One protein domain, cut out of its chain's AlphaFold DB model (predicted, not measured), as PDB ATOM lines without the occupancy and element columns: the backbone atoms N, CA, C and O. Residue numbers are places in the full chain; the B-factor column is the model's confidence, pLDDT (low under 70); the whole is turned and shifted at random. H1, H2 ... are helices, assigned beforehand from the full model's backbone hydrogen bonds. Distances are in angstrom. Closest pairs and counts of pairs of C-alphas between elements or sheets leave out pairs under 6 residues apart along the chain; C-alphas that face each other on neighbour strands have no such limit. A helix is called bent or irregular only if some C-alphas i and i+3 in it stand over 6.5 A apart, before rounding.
ATOM      1  N   VAL A  67      -9.158  37.800 -24.554       33.78
ATOM      2  CA  VAL A  67      -8.686  37.410 -23.210       33.78
ATOM      3  C   VAL A  67      -9.544  38.000 -22.068       33.78
ATOM      4  O   VAL A  67      -9.454  37.549 -20.924       33.78
ATOM      5  N   ALA A  68     -10.428  38.972 -22.325       32.94
ATOM      6  CA  ALA A  68     -11.168  39.650 -21.253       32.94
ATOM      7  C   ALA A  68     -12.413  38.883 -20.750       32.94
ATOM      8  O   ALA A  68     -12.843  39.090 -19.613       32.94
ATOM      9  N   SER A  69     -12.984  37.974 -21.552       35.69
ATOM     10  CA  SER A  69     -14.217  37.247 -21.198       35.69
ATOM     11  C   SER A  69     -13.979  35.962 -20.388       35.69
ATOM     12  O   SER A  69     -14.847  35.581 -19.602       35.69
ATOM     13  N   CYS A  70     -12.824  35.301 -20.536       32.56
ATOM     14  CA  CYS A  70     -12.562  34.004 -19.893       32.56
ATOM     15  C   CYS A  70     -12.157  34.117 -18.415       32.56
ATOM     16  O   CYS A  70     -12.476  33.238 -17.625       32.56
ATOM     17  N   ARG A  71     -11.540  35.227 -17.986       31.22
ATOM     18  CA  ARG A  71     -11.061  35.392 -16.596       31.22
ATOM     19  C   ARG A  71     -12.156  35.593 -15.538       31.22
ATOM     20  O   ARG A  71     -11.831  35.657 -14.358       31.22
ATOM     21  N   LYS A  72     -13.427  35.753 -15.924       31.53
ATOM     22  CA  LYS A  72     -14.487  36.211 -15.003       31.53
ATOM     23  C   LYS A  72     -15.755  35.362 -14.954       31.53
ATOM     24  O   LYS A  72     -16.730  35.805 -14.352       31.53
ATOM     25  N   ARG A  73     -15.789  34.180 -15.573       34.12
ATOM     26  CA  ARG A  73     -17.034  33.407 -15.677       34.12
ATOM     27  C   ARG A  73     -16.875  32.027 -15.065       34.12
ATOM     28  O   ARG A  73     -16.246  31.146 -15.632       34.12
ATOM     29  N   THR A  74     -17.453  31.916 -13.878       31.95
ATOM     30  CA  THR A  74     -17.709  30.706 -13.106       31.95
ATOM     31  C   THR A  74     -18.135  29.562 -14.028       31.95
ATOM     32  O   THR A  74     -19.061  29.728 -14.826       31.95
ATOM     33  N   LEU A  75     -17.440  28.425 -13.928       35.94
ATOM     34  CA  LEU A  75     -17.869  27.142 -14.482       35.94
ATOM     35  C   LEU A  75     -19.285  26.861 -13.967       35.94
ATOM     36  O   LEU A  75     -19.486  26.738 -12.760       35.94
ATOM     37  N   ASP A  76     -20.263  26.824 -14.868       32.41
ATOM     38  CA  ASP A  76     -21.601  26.355 -14.526       32.41
ATOM     39  C   ASP A  76     -21.529  24.826 -14.449       32.41
ATOM     40  O   ASP A  76     -21.203  24.169 -15.436       32.41
ATOM     41  N   ILE A  77     -21.743  24.272 -13.255       35.19
ATOM     42  CA  ILE A  77     -21.420  22.879 -12.879       35.19
ATOM     43  C   ILE A  77     -22.229  21.847 -13.697       35.19
ATOM     44  O   ILE A  77     -21.833  20.685 -13.816       35.19
ATOM     45  N   GLU A  78     -23.327  22.270 -14.324       34.97
ATOM     46  CA  GLU A  78     -24.218  21.402 -15.101       34.97
ATOM     47  C   GLU A  78     -23.832  21.288 -16.584       34.97
ATOM     48  O   GLU A  78     -24.048  20.239 -17.198       34.97
ATOM     49  N   SER A  79     -23.175  22.300 -17.161       38.44
ATOM     50  CA  SER A  79     -22.762  22.295 -18.566       38.44
ATOM     51  C   SER A  79     -21.248  22.409 -18.670       38.44
ATOM     52  O   SER A  79     -20.672  23.427 -18.309       38.44
ATOM     53  N   VAL A  80     -20.593  21.418 -19.270       42.66
ATOM     54  CA  VAL A  80     -19.138  21.379 -19.544       42.66
ATOM     55  C   VAL A  80     -18.649  22.572 -20.411       42.66
ATOM     56  O   VAL A  80     -17.472  22.691 -20.725       42.66
ATOM     57  N   LYS A  81     -19.533  23.499 -20.800       41.06
ATOM     58  CA  LYS A  81     -19.225  24.717 -21.553       41.06
ATOM     59  C   LYS A  81     -19.240  25.943 -20.626       41.06
ATOM     60  O   LYS A  81     -20.295  26.275 -20.088       41.06
ATOM     61  N   PRO A  82     -18.133  26.695 -20.500       39.06
ATOM     62  CA  PRO A  82     -18.148  27.998 -19.839       39.06
ATOM     63  C   PRO A  82     -19.172  28.937 -20.498       39.06
ATOM     64  O   PRO A  82     -19.201  29.071 -21.728       39.06
ATOM     65  N   LYS A  83     -20.004  29.623 -19.699       36.12
ATOM     66  CA  LYS A  83     -20.995  30.614 -20.170       36.12
ATOM     67  C   LYS A  83     -20.307  31.726 -20.983       36.12
ATOM     68  O   LYS A  83     -19.809  32.699 -20.428       36.12
ATOM     69  N   GLY A  84     -20.289  31.612 -22.311       40.00
ATOM     70  CA  GLY A  84     -19.621  32.559 -23.222       40.00
ATOM     71  C   GLY A  84     -18.703  31.925 -24.272       40.00
ATOM     72  O   GLY A  84     -18.308  32.621 -25.197       40.00
ATOM     73  N   MET A  85     -18.426  30.620 -24.181       40.25
ATOM     74  CA  MET A  85     -17.735  29.834 -25.221       40.25
ATOM     75  C   MET A  85     -18.687  29.284 -26.300       40.25
ATOM     76  O   MET A  85     -18.390  28.297 -26.971       40.25
ATOM     77  N   ILE A  86     -19.862  29.891 -26.471       40.31
ATOM     78  CA  ILE A  86     -20.836  29.430 -27.460       40.31
ATOM     79  C   ILE A  86     -20.453  30.023 -28.821       40.31
ATOM     80  O   ILE A  86     -20.893  31.109 -29.194       40.31
ATOM     81  N   ILE A  87     -19.622  29.306 -29.581       44.78
ATOM     82  CA  ILE A  87     -19.602  29.451 -31.041       44.78
ATOM     83  C   ILE A  87     -20.883  28.772 -31.537       44.78
ATOM     84  O   ILE A  87     -20.845  27.615 -31.933       44.78
ATOM     85  N   ASP A  88     -22.033  29.447 -31.469       41.78
ATOM     86  CA  ASP A  88     -23.319  28.854 -31.899       41.78
ATOM     87  C   ASP A  88     -23.473  28.822 -33.427       41.78
ATOM     88  O   ASP A  88     -24.448  28.332 -33.992       41.78
ATOM     89  N   ASN A  89     -22.485  29.364 -34.139       44.94
ATOM     90  CA  ASN A  89     -22.513  29.416 -35.583       44.94
ATOM     91  C   ASN A  89     -21.927  28.120 -36.166       44.94
ATOM     92  O   ASN A  89     -20.712  28.009 -36.370       44.94
ATOM     93  N   LYS A  90     -22.806  27.146 -36.456       45.72
ATOM     94  CA  LYS A  90     -22.484  25.877 -37.148       45.72
ATOM     95  C   LYS A  90     -21.610  26.081 -38.394       45.72
ATOM     96  O   LYS A  90     -20.765  25.246 -38.702       45.72
ATOM     97  N   TRP A  91     -21.772  27.206 -39.090       43.31
ATOM     98  CA  TRP A  91     -21.004  27.535 -40.289       43.31
ATOM     99  C   TRP A  91     -19.528  27.814 -39.984       43.31
ATOM    100  O   TRP A  91     -18.639  27.357 -40.702       43.31
ATOM    101  N   VAL A  92     -19.259  28.518 -38.880       46.28
ATOM    102  CA  VAL A  92     -17.897  28.795 -38.414       46.28
ATOM    103  C   VAL A  92     -17.228  27.505 -37.961       46.28
ATOM    104  O   VAL A  92     -16.109  27.241 -38.382       46.28
ATOM    105  N   GLN A  93     -17.925  26.655 -37.201       49.31
ATOM    106  CA  GLN A  93     -17.391  25.353 -36.787       49.31
ATOM    107  C   GLN A  93     -17.017  24.463 -37.988       49.31
ATOM    108  O   GLN A  93     -15.966  23.830 -37.959       49.31
ATOM    109  N   LYS A  94     -17.821  24.473 -39.064       52.47
ATOM    110  CA  LYS A  94     -17.584  23.672 -40.279       52.47
ATOM    111  C   LYS A  94     -16.414  24.177 -41.136       52.47
ATOM    112  O   LYS A  94     -15.743  23.372 -41.770       52.47
ATOM    113  N   ARG A  95     -16.157  25.493 -41.185       53.91
ATOM    114  CA  ARG A  95     -15.104  26.081 -42.048       53.91
ATOM    115  C   ARG A  95     -13.787  26.392 -41.343       53.91
ATOM    116  O   ARG A  95     -12.778  26.579 -42.016       53.91
ATOM    117  N   PHE A  96     -13.765  26.438 -40.014       59.09
ATOM    118  CA  PHE A  96     -12.549  26.757 -39.265       59.09
ATOM    119  C   PHE A  96     -11.397  25.749 -39.450       59.09
ATOM    120  O   PHE A  96     -10.264  26.204 -39.583       59.09
ATOM    121  N   PRO A  97     -11.629  24.416 -39.497       59.47
ATOM    122  CA  PRO A  97     -10.560  23.445 -39.757       59.47
ATOM    123  C   PRO A  97      -9.848  23.694 -41.092       59.47
ATOM    124  O   PRO A  97      -8.626  23.783 -41.119       59.47
ATOM    125  N   ALA A  98     -10.614  23.943 -42.160       56.81
ATOM    126  CA  ALA A  98     -10.070  24.245 -43.482       56.81
ATOM    127  C   ALA A  98      -9.210  25.523 -43.492       56.81
ATOM    128  O   ALA A  98      -8.218  25.594 -44.205       56.81
ATOM    129  N   LEU A  99      -9.556  26.530 -42.680       57.38
ATOM    130  CA  LEU A  99      -8.741  27.742 -42.540       57.38
ATOM    131  C   LEU A  99      -7.443  27.478 -41.763       57.38
ATOM    132  O   LEU A  99      -6.405  28.016 -42.133       57.38
ATOM    133  N   ILE A 100      -7.481  26.660 -40.707       60.16
ATOM    134  CA  ILE A 100      -6.275  26.278 -39.950       60.16
ATOM    135  C   ILE A 100      -5.284  25.549 -40.848       60.16
ATOM    136  O   ILE A 100      -4.101  25.882 -40.838       60.16
ATOM    137  N   GLU A 101      -5.779  24.592 -41.632       59.47
ATOM    138  CA  GLU A 101      -4.970  23.826 -42.576       59.47
ATOM    139  C   GLU A 101      -4.414  24.732 -43.681       59.47
ATOM    140  O   GLU A 101      -3.204  24.767 -43.894       59.47
ATOM    141  N   TYR A 102      -5.267  25.551 -44.310       53.50
ATOM    142  CA  TYR A 102      -4.864  26.466 -45.381       53.50
ATOM    143  C   TYR A 102      -3.780  27.464 -44.946       53.50
ATOM    144  O   TYR A 102      -2.885  27.791 -45.724       53.50
ATOM    145  N   PHE A 103      -3.843  27.954 -43.705       54.72
ATOM    146  CA  PHE A 103      -2.871  28.910 -43.168       54.72
ATOM    147  C   PHE A 103      -1.736  28.265 -42.359       54.72
ATOM    148  O   PHE A 103      -0.874  28.996 -41.864       54.72
ATOM    149  N   ASN A 104      -1.716  26.935 -42.220       57.62
ATOM    150  CA  ASN A 104      -0.746  26.191 -41.412       57.62
ATOM    151  C   ASN A 104      -0.544  26.816 -40.008       57.62
ATOM    152  O   ASN A 104       0.572  27.180 -39.603       57.62
ATOM    153  N   ILE A 105      -1.667  27.041 -39.318       59.66
ATOM    154  CA  ILE A 105      -1.721  27.636 -37.974       59.66
ATOM    155  C   ILE A 105      -1.647  26.508 -36.941       59.66
ATOM    156  O   ILE A 105      -2.436  25.567 -37.006       59.66
ATOM    157  N   ASP A 106      -0.739  26.603 -35.968       58.25
ATOM    158  CA  ASP A 106      -0.719  25.645 -34.860       58.25
ATOM    159  C   ASP A 106      -1.942  25.895 -33.959       58.25
ATOM    160  O   ASP A 106      -2.273  27.033 -33.616       58.25
ATOM    161  N   ILE A 107      -2.641  24.832 -33.554       62.19
ATOM    162  CA  ILE A 107      -3.786  24.942 -32.644       62.19
ATOM    163  C   ILE A 107      -3.384  25.543 -31.289       62.19
ATOM    164  O   ILE A 107      -4.212  26.186 -30.642       62.19
ATOM    165  N   LYS A 108      -2.115  25.384 -30.890       57.78
ATOM    166  CA  LYS A 108      -1.525  26.004 -29.694       57.78
ATOM    167  C   LYS A 108      -1.531  27.530 -29.772       57.78
ATOM    168  O   LYS A 108      -1.679  28.189 -28.745       57.78
ATOM    169  N   ASP A 109      -1.480  28.088 -30.982       57.53
ATOM    170  CA  ASP A 109      -1.592  29.529 -31.223       57.53
ATOM    171  C   ASP A 109      -3.054  30.024 -31.128       57.53
ATOM    172  O   ASP A 109      -3.318  31.225 -31.192       57.53
ATOM    173  N   CYS A 110      -4.022  29.110 -30.954       61.78
ATOM    174  CA  CYS A 110      -5.465  29.375 -30.904       61.78
ATOM    175  C   CYS A 110      -6.106  28.858 -29.592       61.78
ATOM    176  O   CYS A 110      -6.952  27.955 -29.631       61.78
ATOM    177  N   PRO A 111      -5.783  29.432 -28.417       60.28
ATOM    178  CA  PRO A 111      -6.131  28.858 -27.110       60.28
ATOM    179  C   PRO A 111      -7.641  28.679 -26.879       60.28
ATOM    180  O   PRO A 111      -8.075  27.657 -26.356       60.28
ATOM    181  N   ASN A 112      -8.484  29.620 -27.313       62.38
ATOM    182  CA  ASN A 112      -9.941  29.504 -27.139       62.38
ATOM    183  C   ASN A 112     -10.550  28.392 -28.001       62.38
ATOM    184  O   ASN A 112     -11.474  27.701 -27.569       62.38
ATOM    185  N   LEU A 113     -10.038  28.219 -29.220       64.56
ATOM    186  CA  LEU A 113     -10.469  27.138 -30.092       64.56
ATOM    187  C   LEU A 113     -10.007  25.789 -29.545       64.56
ATOM    188  O   LEU A 113     -10.792  24.841 -29.534       64.56
ATOM    189  N   TYR A 114      -8.760  25.726 -29.080       69.00
ATOM    190  CA  TYR A 114      -8.218  24.567 -28.391       69.00
ATOM    191  C   TYR A 114      -9.120  24.172 -27.211       69.00
ATOM    192  O   TYR A 114      -9.672  23.074 -27.211       69.00
ATOM    193  N   HIS A 115      -9.413  25.100 -26.291       69.12
ATOM    194  CA  HIS A 115     -10.316  24.842 -25.168       69.12
ATOM    195  C   HIS A 115     -11.711  24.393 -25.618       69.12
ATOM    196  O   HIS A 115     -12.242  23.426 -25.080       69.12
ATOM    197  N   ALA A 116     -12.325  25.053 -26.608       68.25
ATOM    198  CA  ALA A 116     -13.665  24.685 -27.078       68.25
ATOM    199  C   ALA A 116     -13.721  23.246 -27.604       68.25
ATOM    200  O   ALA A 116     -14.710  22.544 -27.391       68.25
ATOM    201  N   ARG A 117     -12.646  22.805 -28.257       71.62
ATOM    202  CA  ARG A 117     -12.511  21.450 -28.790       71.62
ATOM    203  C   ARG A 117     -12.266  20.435 -27.693       71.62
ATOM    204  O   ARG A 117     -12.959  19.429 -27.677       71.62
ATOM    205  N   VAL A 118     -11.376  20.731 -26.749       74.81
ATOM    206  CA  VAL A 118     -11.122  19.858 -25.597       74.81
ATOM    207  C   VAL A 118     -12.391  19.672 -24.759       74.81
ATOM    208  O   VAL A 118     -12.759  18.547 -24.442       74.81
ATOM    209  N   TYR A 119     -13.156  20.732 -24.491       76.31
ATOM    210  CA  TYR A 119     -14.445  20.589 -23.803       76.31
ATOM    211  C   TYR A 119     -15.479  19.808 -24.626       76.31
ATOM    212  O   TYR A 119     -16.268  19.046 -24.063       76.31
ATOM    213  N   GLY A 120     -15.485  19.969 -25.954       76.19
ATOM    214  CA  GLY A 120     -16.312  19.163 -26.856       76.19
ATOM    215  C   GLY A 120     -15.942  17.677 -26.825       76.19
ATOM    216  O   GLY A 120     -16.829  16.831 -26.736       76.19
ATOM    217  N   ALA A 121     -14.643  17.381 -26.825       81.06
ATOM    218  CA  ALA A 121     -14.065  16.048 -26.699       81.06
ATOM    219  C   ALA A 121     -14.456  15.379 -25.384       81.06
ATOM    220  O   ALA A 121     -15.033  14.294 -25.387       81.06
ATOM    221  N   MET A 122     -14.239  16.073 -24.266       85.44
ATOM    222  CA  MET A 122     -14.645  15.598 -22.947       85.44
ATOM    223  C   MET A 122     -16.146  15.315 -22.906       85.44
ATOM    224  O   MET A 122     -16.553  14.250 -22.456       85.44
ATOM    225  N   ALA A 123     -16.985  16.233 -23.400       82.31
ATOM    226  CA  ALA A 123     -18.435  16.043 -23.413       82.31
ATOM    227  C   ALA A 123     -18.862  14.827 -24.252       82.31
ATOM    228  O   ALA A 123     -19.761  14.090 -23.848       82.31
ATOM    229  N   TYR A 124     -18.208  14.601 -25.394       84.06
ATOM    230  CA  TYR A 124     -18.412  13.412 -26.218       84.06
ATOM    231  C   TYR A 124     -18.034  12.131 -25.460       84.06
ATOM    232  O   TYR A 124     -18.850  11.215 -25.377       84.06
ATOM    233  N   LEU A 125     -16.853  12.093 -24.836       88.56
ATOM    234  CA  LEU A 125     -16.388  10.946 -24.049       88.56
ATOM    235  C   LEU A 125     -17.295  10.670 -22.839       88.56
ATOM    236  O   LEU A 125     -17.615   9.519 -22.562       88.56
ATOM    237  N   PHE A 126     -17.757  11.705 -22.133       89.12
ATOM    238  CA  PHE A 126     -18.726  11.557 -21.040       89.12
ATOM    239  C   PHE A 126     -20.043  10.949 -21.519       89.12
ATOM    240  O   PHE A 126     -20.571  10.058 -20.857       89.12
ATOM    241  N   ARG A 127     -20.567  11.410 -22.661       87.75
ATOM    242  CA  ARG A 127     -21.808  10.879 -23.235       87.75
ATOM    243  C   ARG A 127     -21.660   9.401 -23.585       87.75
ATOM    244  O   ARG A 127     -22.526   8.612 -23.230       87.75
ATOM    245  N   ARG A 128     -20.544   9.018 -24.212       86.00
ATOM    246  CA  ARG A 128     -20.283   7.615 -24.555       86.00
ATOM    247  C   ARG A 128     -20.196   6.710 -23.335       86.00
ATOM    248  O   ARG A 128     -20.776   5.636 -23.356       86.00
ATOM    249  N   MET A 129     -19.518   7.152 -22.277       88.94
ATOM    250  CA  MET A 129     -19.333   6.325 -21.083       88.94
ATOM    251  C   MET A 129     -20.581   6.248 -20.201       88.94
ATOM    252  O   MET A 129     -20.961   5.167 -19.779       88.94
ATOM    253  N   TYR A 130     -21.218   7.384 -19.908       85.69
ATOM    254  CA  TYR A 130     -22.254   7.468 -18.867       85.69
ATOM    255  C   TYR A 130     -23.683   7.614 -19.402       85.69
ATOM    256  O   TYR A 130     -24.622   7.624 -18.612       85.69
ATOM    257  N   SER A 131     -23.870   7.829 -20.707       85.31
ATOM    258  CA  SER A 131     -25.208   7.974 -21.304       85.31
ATOM    259  C   SER A 131     -25.509   6.894 -22.334       85.31
ATOM    260  O   SER A 131     -26.613   6.369 -22.344       85.31
ATOM    261  N   GLU A 132     -24.551   6.589 -23.209       84.31
ATOM    262  CA  GLU A 132     -24.707   5.581 -24.265       84.31
ATOM    263  C   GLU A 132     -24.162   4.204 -23.864       84.31
ATOM    264  O   GLU A 132     -24.499   3.228 -24.523       84.31
ATOM    265  N   GLU A 133     -23.294   4.134 -22.847       84.00
ATOM    266  CA  GLU A 133     -22.554   2.922 -22.449       84.00
ATOM    267  C   GLU A 133     -21.870   2.231 -23.652       84.00
ATOM    268  O   GLU A 133     -21.804   1.011 -23.761       84.00
ATOM    269  N   SER A 134     -21.356   3.042 -24.587       82.44
ATOM    270  CA  SER A 134     -20.858   2.618 -25.905       82.44
ATOM    271  C   SER A 134     -19.333   2.496 -25.987       82.44
ATOM    272  O   SER A 134     -18.760   2.453 -27.081       82.44
ATOM    273  N   ILE A 135     -18.649   2.538 -24.843       84.44
ATOM    274  CA  ILE A 135     -17.192   2.468 -24.730       84.44
ATOM    275  C   ILE A 135     -16.803   1.817 -23.403       84.44
ATOM    276  O   ILE A 135     -17.388   2.121 -22.363       84.44
ATOM    277  N   ASP A 136     -15.788   0.958 -23.442       85.94
ATOM    278  CA  ASP A 136     -15.200   0.363 -22.247       85.94
ATOM    279  C   ASP A 136     -14.444   1.405 -21.410       85.94
ATOM    280  O   ASP A 136     -13.886   2.380 -21.925       85.94
ATOM    281  N   TYR A 137     -14.361   1.158 -20.101       87.19
ATOM    282  CA  TYR A 137     -13.725   2.080 -19.159       87.19
ATOM    283  C   TYR A 137     -12.241   2.341 -19.469       87.19
ATOM    284  O   TYR A 137     -11.798   3.483 -19.376       87.19
ATOM    285  N   GLU A 138     -11.467   1.317 -19.847       88.06
ATOM    286  CA  GLU A 138     -10.034   1.475 -20.141       88.06
ATOM    287  C   GLU A 138      -9.767   2.372 -21.369       88.06
ATOM    288  O   GLU A 138      -9.103   3.396 -21.191       88.06
ATOM    289  N   PRO A 139     -10.307   2.087 -22.577       89.31
ATOM    290  CA  PRO A 139     -10.191   3.000 -23.719       89.31
ATOM    291  C   PRO A 139     -10.713   4.410 -23.416       89.31
ATOM    292  O   PRO A 139     -10.103   5.405 -23.816       89.31
ATOM    293  N   TRP A 140     -11.822   4.518 -22.675       92.12
ATOM    294  CA  TRP A 140     -12.377   5.810 -22.276       92.12
ATOM    295  C   TRP A 140     -11.419   6.611 -21.394       92.12
ATOM    296  O   TRP A 140     -11.219   7.805 -21.628       92.12
ATOM    297  N   GLU A 141     -10.818   5.970 -20.394       91.44
ATOM    298  CA  GLU A 141      -9.881   6.607 -19.478       91.44
ATOM    299  C   GLU A 141      -8.641   7.118 -20.216       91.44
ATOM    300  O   GLU A 141      -8.236   8.263 -20.016       91.44
ATOM    301  N   GLU A 142      -8.086   6.310 -21.120       89.62
ATOM    302  CA  GLU A 142      -6.939   6.686 -21.949       89.62
ATOM    303  C   GLU A 142      -7.236   7.895 -22.832       89.62
ATOM    304  O   GLU A 142      -6.458   8.852 -22.869       89.62
ATOM    305  N   MET A 143      -8.379   7.873 -23.519       90.25
ATOM    306  CA  MET A 143      -8.816   8.985 -24.358       90.25
ATOM    307  C   MET A 143      -9.090  10.241 -23.529       90.25
ATOM    308  O   MET A 143      -8.812  11.349 -23.986       90.25
ATOM    309  N   MET A 144      -9.611  10.095 -22.307       91.44
ATOM    310  CA  MET A 144      -9.863  11.222 -21.412       91.44
ATOM    311  C   MET A 144      -8.558  11.843 -20.901       91.44
ATOM    312  O   MET A 144      -8.445  13.068 -20.916       91.44
ATOM    313  N   LEU A 145      -7.568  11.034 -20.500       90.94
ATOM    314  CA  LEU A 145      -6.236  11.509 -20.093       90.94
ATOM    315  C   LEU A 145      -5.556  12.290 -21.216       90.94
ATOM    316  O   LEU A 145      -5.082  13.402 -20.999       90.94
ATOM    317  N   ASP A 146      -5.564  11.728 -22.423       88.19
ATOM    318  CA  ASP A 146      -5.004  12.372 -23.609       88.19
ATOM    319  C   ASP A 146      -5.729  13.687 -23.941       88.19
ATOM    320  O   ASP A 146      -5.098  14.709 -24.207       88.19
ATOM    321  N   THR A 147      -7.061  13.688 -23.833       86.19
ATOM    322  CA  THR A 147      -7.894  14.869 -24.086       86.19
ATOM    323  C   THR A 147      -7.580  16.019 -23.130       86.19
ATOM    324  O   THR A 147      -7.542  17.172 -23.562       86.19
ATOM    325  N   VAL A 148      -7.397  15.743 -21.832       86.00
ATOM    326  CA  VAL A 148      -7.119  16.801 -20.844       86.00
ATOM    327  C   VAL A 148      -5.654  17.233 -20.827       86.00
ATOM    328  O   VAL A 148      -5.385  18.400 -20.524       86.00
ATOM    329  N   SER A 149      -4.730  16.334 -21.186       82.44
ATOM    330  CA  SER A 149      -3.283  16.576 -21.226       82.44
ATOM    331  C   SER A 149      -2.787  17.246 -19.928       82.44
ATOM    332  O   SER A 149      -3.256  16.934 -18.835       82.44
ATOM    333  N   ASP A 150      -1.858  18.191 -20.031       80.62
ATOM    334  CA  ASP A 150      -1.191  18.976 -18.989       80.62
ATOM    335  C   ASP A 150      -1.928  20.281 -18.608       80.62
ATOM    336  O   ASP A 150      -1.425  21.108 -17.842       80.62
ATOM    337  N   HIS A 151      -3.143  20.497 -19.114       79.75
ATOM    338  CA  HIS A 151      -3.872  21.747 -18.905       79.75
ATOM    339  C   HIS A 151      -4.646  21.760 -17.580       79.75
ATOM    340  O   HIS A 151      -5.808  21.357 -17.527       79.75
ATOM    341  N   LEU A 152      -4.044  22.320 -16.522       83.25
ATOM    342  CA  LEU A 152      -4.619  22.379 -15.162       83.25
ATOM    343  C   LEU A 152      -6.090  22.825 -15.095       83.25
ATOM    344  O   LEU A 152      -6.875  22.239 -14.350       83.25
ATOM    345  N   ASP A 153      -6.495  23.846 -15.858       80.12
ATOM    346  CA  ASP A 153      -7.885  24.329 -15.843       80.12
ATOM    347  C   ASP A 153      -8.873  23.282 -16.389       80.12
ATOM    348  O   ASP A 153      -9.982  23.137 -15.873       80.12
ATOM    349  N   ILE A 154      -8.453  22.517 -17.399       82.56
ATOM    350  CA  ILE A 154      -9.241  21.443 -18.011       82.56
ATOM    351  C   ILE A 154      -9.258  20.219 -17.089       82.56
ATOM    352  O   ILE A 154     -10.325  19.655 -16.841       82.56
ATOM    353  N   GLN A 155      -8.108  19.851 -16.519       90.50
ATOM    354  CA  GLN A 155      -8.007  18.774 -15.531       90.50
ATOM    355  C   GLN A 155      -8.930  19.046 -14.332       90.50
ATOM    356  O   GLN A 155      -9.728  18.196 -13.947       90.50
ATOM    357  N   ARG A 156      -8.923  20.270 -13.784       88.94
ATOM    358  CA  ARG A 156      -9.853  20.676 -12.714       88.94
ATOM    359  C   ARG A 156     -11.314  20.550 -13.142       88.94
ATOM    360  O   ARG A 156     -12.131  20.075 -12.354       88.94
ATOM    361  N   ALA A 157     -11.651  20.952 -14.368       85.75
ATOM    362  CA  ALA A 157     -13.008  20.829 -14.890       85.75
ATOM    363  C   ALA A 157     -13.460  19.360 -15.013       85.75
ATOM    364  O   ALA A 157     -14.601  19.054 -14.665       85.75
ATOM    365  N   LEU A 158     -12.567  18.452 -15.428       92.06
ATOM    366  CA  LEU A 158     -12.815  17.005 -15.430       92.06
ATOM    367  C   LEU A 158     -13.178  16.509 -14.026       92.06
ATOM    368  O   LEU A 158     -14.219  15.877 -13.845       92.06
ATOM    369  N   LEU A 159     -12.351  16.839 -13.030       93.44
ATOM    370  CA  LEU A 159     -12.551  16.397 -11.648       93.44
ATOM    371  C   LEU A 159     -13.871  16.911 -11.058       93.44
ATOM    372  O   LEU A 159     -14.612  16.146 -10.443       93.44
ATOM    373  N   VAL A 160     -14.205  18.187 -11.285       90.25
ATOM    374  CA  VAL A 160     -15.494  18.760 -10.859       90.25
ATOM    375  C   VAL A 160     -16.663  18.024 -11.511       90.25
ATOM    376  O   VAL A 160     -17.641  17.720 -10.828       90.25
ATOM    377  N   LYS A 161     -16.567  17.714 -12.811       89.69
ATOM    378  CA  LYS A 161     -17.631  17.013 -13.537       89.69
ATOM    379  C   LYS A 161     -17.832  15.587 -13.031       89.69
ATOM    380  O   LYS A 161     -18.973  15.173 -12.872       89.69
ATOM    381  N   LEU A 162     -16.755  14.856 -12.748       92.94
ATOM    382  CA  LEU A 162     -16.836  13.516 -12.162       92.94
ATOM    383  C   LEU A 162     -17.493  13.560 -10.777       92.94
ATOM    384  O   LEU A 162     -18.415  12.801 -10.501       92.94
ATOM    385  N   ILE A 163     -17.104  14.510  -9.926       90.75
ATOM    386  CA  ILE A 163     -17.729  14.673  -8.605       90.75
ATOM    387  C   ILE A 163     -19.220  15.015  -8.731       90.75
ATOM    388  O   ILE A 163     -20.027  14.475  -7.977       90.75
ATOM    389  N   SER A 164     -19.610  15.862  -9.692       88.62
ATOM    390  CA  SER A 164     -21.015  16.259  -9.856       88.62
ATOM    391  C   SER A 164     -21.926  15.133 -10.347       88.62
ATOM    392  O   SER A 164     -23.126  15.184 -10.088       88.62
ATOM    393  N   ILE A 165     -21.374  14.095 -10.983       89.25
ATOM    394  CA  ILE A 165     -22.102  12.869 -11.355       89.25
ATOM    395  C   ILE A 165     -21.905  11.728 -10.343       89.25
ATOM    396  O   ILE A 165     -22.165  10.573 -10.656       89.25
ATOM    397  N   ASN A 166     -21.465  12.053  -9.121       89.12
ATOM    398  CA  ASN A 166     -21.221  11.105  -8.030       89.12
ATOM    399  C   ASN A 166     -20.119  10.062  -8.323       89.12
ATOM    400  O   ASN A 166     -20.084   8.985  -7.734       89.12
ATOM    401  N   GLU A 167     -19.168  10.413  -9.188       90.69
ATOM    402  CA  GLU A 167     -18.023   9.595  -9.596       90.69
ATOM    403  C   GLU A 167     -16.730  10.018  -8.882       90.69
ATOM    404  O   GLU A 167     -15.668  10.188  -9.484       90.69
ATOM    405  N   ALA A 168     -16.811  10.206  -7.561       90.56
ATOM    406  CA  ALA A 168     -15.686  10.685  -6.757       90.56
ATOM    407  C   ALA A 168     -14.463   9.761  -6.866       90.56
ATOM    408  O   ALA A 168     -13.353  10.239  -7.065       90.56
ATOM    409  N   ALA A 169     -14.657   8.443  -6.806       89.94
ATOM    410  CA  ALA A 169     -13.559   7.481  -6.884       89.94
ATOM    411  C   ALA A 169     -12.791   7.572  -8.218       89.94
ATOM    412  O   ALA A 169     -11.562   7.576  -8.226       89.94
ATOM    413  N   THR A 170     -13.511   7.777  -9.324       91.69
ATOM    414  CA  THR A 170     -12.929   8.063 -10.643       91.69
ATOM    415  C   THR A 170     -12.178   9.393 -10.646       91.69
ATOM    416  O   THR A 170     -11.067   9.466 -11.158       91.69
ATOM    417  N   ALA A 171     -12.735  10.442 -10.029       92.94
ATOM    418  CA  ALA A 171     -12.073  11.744  -9.924       92.94
ATOM    419  C   ALA A 171     -10.725  11.653  -9.186       92.94
ATOM    420  O   ALA A 171      -9.716  12.154  -9.678       92.94
ATOM    421  N   PHE A 172     -10.678  10.973  -8.036       92.44
ATOM    422  CA  PHE A 172      -9.422  10.745  -7.310       92.44
ATOM    423  C   PHE A 172      -8.410   9.974  -8.155       92.44
ATOM    424  O   PHE A 172      -7.246  10.365  -8.212       92.44
ATOM    425  N   ARG A 173      -8.872   8.962  -8.891       92.44
ATOM    426  CA  ARG A 173      -8.027   8.190  -9.800       92.44
ATOM    427  C   ARG A 173      -7.411   9.049 -10.914       92.44
ATOM    428  O   ARG A 173      -6.222   8.937 -11.184       92.44
ATOM    429  N   PHE A 174      -8.184   9.943 -11.537       93.69
ATOM    430  CA  PHE A 174      -7.640  10.887 -12.523       93.69
ATOM    431  C   PHE A 174      -6.654  11.872 -11.900       93.69
ATOM    432  O   PHE A 174      -5.636  12.162 -12.513       93.69
ATOM    433  N   ALA A 175      -6.916  12.367 -10.688       93.00
ATOM    434  CA  ALA A 175      -5.984  13.261 -10.005       93.00
ATOM    435  C   ALA A 175      -4.630  12.582  -9.722       93.00
ATOM    436  O   ALA A 175      -3.597  13.241  -9.824       93.00
ATOM    437  N   GLU A 176      -4.634  11.284  -9.395       91.81
ATOM    438  CA  GLU A 176      -3.418  10.470  -9.264       91.81
ATOM    439  C   GLU A 176      -2.717  10.269 -10.613       91.81
ATOM    440  O   GLU A 176      -1.527  10.552 -10.714       91.81
ATOM    441  N   LEU A 177      -3.440   9.823 -11.648       91.94
ATOM    442  CA  LEU A 177      -2.862   9.565 -12.973       91.94
ATOM    443  C   LEU A 177      -2.289  10.811 -13.652       91.94
ATOM    444  O   LEU A 177      -1.320  10.715 -14.395       91.94
ATOM    445  N   LEU A 178      -2.906  11.967 -13.421       92.62
ATOM    446  CA  LEU A 178      -2.447  13.262 -13.921       92.62
ATOM    447  C   LEU A 178      -1.360  13.880 -13.027       92.62
ATOM    448  O   LEU A 178      -0.952  15.014 -13.270       92.62
ATOM    449  N   GLU A 179      -0.939  13.175 -11.970       93.75
ATOM    450  CA  GLU A 179       0.062  13.613 -10.994       93.75
ATOM    451  C   GLU A 179      -0.240  15.006 -10.402       93.75
ATOM    452  O   GLU A 179       0.651  15.815 -10.126       93.75
ATOM    453  N   MET A 180      -1.524  15.314 -10.192       92.56
ATOM    454  CA  MET A 180      -1.952  16.640  -9.752       92.56
ATOM    455  C   MET A 180      -1.529  16.919  -8.310       92.56
ATOM    456  O   MET A 180      -1.806  16.147  -7.386       92.56
ATOM    457  N   ASN A 181      -0.967  18.106  -8.077       91.88
ATOM    458  CA  ASN A 181      -0.719  18.577  -6.721       91.88
ATOM    459  C   ASN A 181      -2.049  18.740  -5.963       91.88
ATOM    460  O   ASN A 181      -3.006  19.322  -6.473       91.88
ATOM    461  N   LYS A 182      -2.100  18.293  -4.703       89.25
ATOM    462  CA  LYS A 182      -3.294  18.404  -3.841       89.25
ATOM    463  C   LYS A 182      -3.807  19.837  -3.682       89.25
ATOM    464  O   LYS A 182      -5.002  20.048  -3.490       89.25
ATOM    465  N   ASN A 183      -2.921  20.830  -3.766       89.62
ATOM    466  CA  ASN A 183      -3.306  22.241  -3.712       89.62
ATOM    467  C   ASN A 183      -4.109  22.673  -4.947       89.62
ATOM    468  O   ASN A 183      -4.944  23.575  -4.843       89.62
ATOM    469  N   ASP A 184      -3.893  22.002  -6.078       89.19
ATOM    470  CA  ASP A 184      -4.563  22.262  -7.348       89.19
ATOM    471  C   ASP A 184      -5.889  21.516  -7.500       89.19
ATOM    472  O   ASP A 184      -6.608  21.753  -8.474       89.19
ATOM    473  N   TRP A 185      -6.248  20.656  -6.545       91.06
ATOM    474  CA  TRP A 185      -7.531  19.962  -6.557       91.06
ATOM    475  C   TRP A 185      -8.704  20.944  -6.408       91.06
ATOM    476  O   TRP A 185      -8.592  21.937  -5.678       91.06
ATOM    477  N   PRO A 186      -9.860  20.655  -7.035       90.12
ATOM    478  CA  PRO A 186     -11.079  21.420  -6.807       90.12
ATOM    479  C   PRO A 186     -11.474  21.444  -5.327       90.12
ATOM    480  O   PRO A 186     -11.367  20.435  -4.630       90.12
ATOM    481  N   ASP A 187     -12.012  22.566  -4.844       87.75
ATOM    482  CA  ASP A 187     -12.386  22.703  -3.426       87.75
ATOM    483  C   ASP A 187     -13.455  21.694  -2.989       87.75
ATOM    484  O   ASP A 187     -13.432  21.210  -1.857       87.75
ATOM    485  N   VAL A 188     -14.343  21.305  -3.910       86.00
ATOM    486  CA  VAL A 188     -15.338  20.245  -3.688       86.00
ATOM    487  C   VAL A 188     -14.696  18.899  -3.348       86.00
ATOM    488  O   VAL A 188     -15.261  18.141  -2.573       86.00
ATOM    489  N   MET A 189     -13.500  18.625  -3.873       88.31
ATOM    490  CA  MET A 189     -12.773  17.372  -3.682       88.31
ATOM    491  C   MET A 189     -12.016  17.340  -2.354       88.31
ATOM    492  O   MET A 189     -11.929  16.291  -1.723       88.31
ATOM    493  N   LYS A 190     -11.509  18.492  -1.892       86.00
ATOM    494  CA  LYS A 190     -10.733  18.611  -0.641       86.00
ATOM    495  C   LYS A 190     -11.524  18.181   0.599       86.00
ATOM    496  O   LYS A 190     -10.923  17.797   1.597       86.00
ATOM    497  N   ASN A 191     -12.854  18.239   0.525       84.62
ATOM    498  CA  ASN A 191     -13.761  17.854   1.608       84.62
ATOM    499  C   ASN A 191     -14.256  16.400   1.510       84.62
ATOM    500  O   ASN A 191     -14.988  15.951   2.390       84.62
ATOM    501  N   ILE A 192     -13.890  15.667   0.453       86.31
ATOM    502  CA  ILE A 192     -14.306  14.278   0.247       86.31
ATOM    503  C   ILE A 192     -13.225  13.356   0.834       86.31
ATOM    504  O   ILE A 192     -12.045  13.523   0.510       86.31
ATOM    505  N   PRO A 193     -13.583  12.384   1.697       85.88
ATOM    506  CA  PRO A 193     -12.639  11.375   2.168       85.88
ATOM    507  C   PRO A 193     -12.023  10.610   0.997       85.88
ATOM    508  O   PRO A 193     -12.719  10.307   0.029       85.88
ATOM    509  N   TYR A 194     -10.739  10.259   1.105       82.94
ATOM    510  CA  TYR A 194     -10.059   9.500   0.058       82.94
ATOM    511  C   TYR A 194     -10.774   8.158  -0.175       82.94
ATOM    512  O   TYR A 194     -10.846   7.353   0.761       82.94
ATOM    513  N   PRO A 195     -11.331   7.913  -1.371       81.44
ATOM    514  CA  PRO A 195     -12.000   6.659  -1.667       81.44
ATOM    515  C   PRO A 195     -10.969   5.527  -1.797       81.44
ATOM    516  O   PRO A 195      -9.793   5.785  -2.067       81.44
ATOM    517  N   PRO A 196     -11.379   4.261  -1.605       76.12
ATOM    518  CA  PRO A 196     -10.511   3.131  -1.905       76.12
ATOM    519  C   PRO A 196     -10.082   3.156  -3.385       76.12
ATOM    520  O   PRO A 196     -10.858   3.619  -4.228       76.12
ATOM    521  N   PRO A 197      -8.878   2.653  -3.717       69.62
ATOM    522  CA  PRO A 197      -8.386   2.639  -5.089       69.62
ATOM    523  C   PRO A 197      -9.357   1.901  -6.012       69.62
ATOM    524  O   PRO A 197      -9.769   0.777  -5.717       69.62
ATOM    525  N   VAL A 198      -9.702   2.518  -7.141       66.50
ATOM    526  CA  VAL A 198     -10.514   1.871  -8.175       66.50
ATOM    527  C   VAL A 198      -9.573   1.179  -9.153       66.50
ATOM    528  O   VAL A 198      -8.856   1.836  -9.908       66.50
ATOM    529  N   SER A 199      -9.569  -0.153  -9.144       63.44
ATOM    530  CA  SER A 199      -8.924  -0.913 -10.217       63.44
ATOM    531  C   SER A 199      -9.745  -0.760 -11.507       63.44
ATOM    532  O   SER A 199     -10.975  -0.829 -11.424       63.44
ATOM    533  N   PRO A 200      -9.115  -0.596 -12.689       58.69
ATOM    534  CA  PRO A 200      -9.814  -0.632 -13.980       58.69
ATOM    535  C   PRO A 200     -10.748  -1.843 -14.110       58.69
ATOM    536  O   PRO A 200     -11.886  -1.697 -14.546       58.69
ATOM    537  N   ALA A 201     -10.319  -2.996 -13.586       53.44
ATOM    538  CA  ALA A 201     -11.071  -4.252 -13.580       53.44
ATOM    539  C   ALA A 201     -12.397  -4.210 -12.787       53.44
ATOM    540  O   ALA A 201     -13.217  -5.114 -12.905       53.44
ATOM    541  N   VAL A 202     -12.606  -3.195 -11.939       52.62
ATOM    542  CA  VAL A 202     -13.848  -3.002 -11.165       52.62
ATOM    543  C   VAL A 202     -14.885  -2.194 -11.958       52.62
ATOM    544  O   VAL A 202     -16.065  -2.227 -11.620       52.62
ATOM    545  N   LYS A 203     -14.453  -1.466 -12.999       55.44
ATOM    546  CA  LYS A 203     -15.298  -0.590 -13.829       55.44
ATOM    547  C   LYS A 203     -15.432  -1.023 -15.283       55.44
ATOM    548  O   LYS A 203     -16.339  -0.542 -15.958       55.44
TER     549      LYS A 203
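This is residues 67 to 203 of the 569 residues of the protein "Exonuclease mut-7" of Araneus ventricosus (UniProt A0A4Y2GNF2). Two helical hairpins, H2 with H3 and H4 with H5, pack together through H2, H3 and H4 into a small helical body, while H1 lies by itself at one end of the longest axis and touches no helix. The short H6 packs on H4, and a long stretch with no named element, residues 67 to 89, leads to H1. H2, H3 and H4 form an up-and-down bundle, helices side by side of which each runs against the one before it. The printed part has 137 residues with seven named helices, H1 to H7 in chain order, and no named strand; the class is all helix. The whole is compact, with a radius of gyration of the C-alphas of 16.2 A and spans of 49 by 34 by 25 A.

The longest helix is H2, residues 111 to 130, 28.0 A from C-alpha 111 at (-6.131, 28.858, -27.110) to C-alpha 130 at (-22.254, 7.468, -18.867). H3 is residues 137 to 148, 16.2 A; H4 is residues 152 to 164, 18.3 A; H5 is residues 168 to 177, 14.3 A. H1, residues 90 to 103, begins at C-alpha 90, (-22.484, 25.877, -37.148), and measures 20.7 A; it is irregular, with C-alphas 94 and 97 7.0 A apart. H6 is residues 187 to 190, 5.2 A, and H7 is residues 200 to 203, 5.5 A, ending at C-alpha 203, (-15.298, -0.590, -13.829).

H2 and H3 form a hairpin: they touch, the closest C-alphas being those of Val 118 and Thr 147, 6.1 A, at a shallow tilt of 12 degrees, opposite ways. Residues 115 to 122 of H2 touch H4, the same way at a shallow tilt of 28 degrees; the closest C-alphas, of Tyr 119 and Ile 154, are 7.8 A apart. H3 and H4 touch only at the corner, and only just, with 3 pairs of C-alphas within 8 A; the closest are Val 148 and Gln 155, 5.7 A. H4 is the hub, touching four helices. H4 and H5 form a hairpin, opposite ways at a shallow tilt of 23 degrees, with the C-alphas of Leu 159 and Ala 171 closest at 5.0 A. H6 touches H4, the C-alphas of Val 160 and Val 188 being closest at 7.3 A. H7 only just touches H3, with 3 pairs of C-alphas within 8 A; Tyr 137 and Lys 203 are closest, 6.2 A. H1 and H2 are apart. In H2, H3, H4 and H5 every O i to N i+4 pair is within hydrogen-bond range, in H1 8 of 10; H6 and H7 are too short for such a pair.

The C-alphas of Tyr 102 and Pro 193 are the two farthest apart, 50.5 A. The printed part has no cut, and no link between helices is long. Mean pLDDT of the printed part is 71.6; residues 67 to 116 and 197 to 203 are under 70.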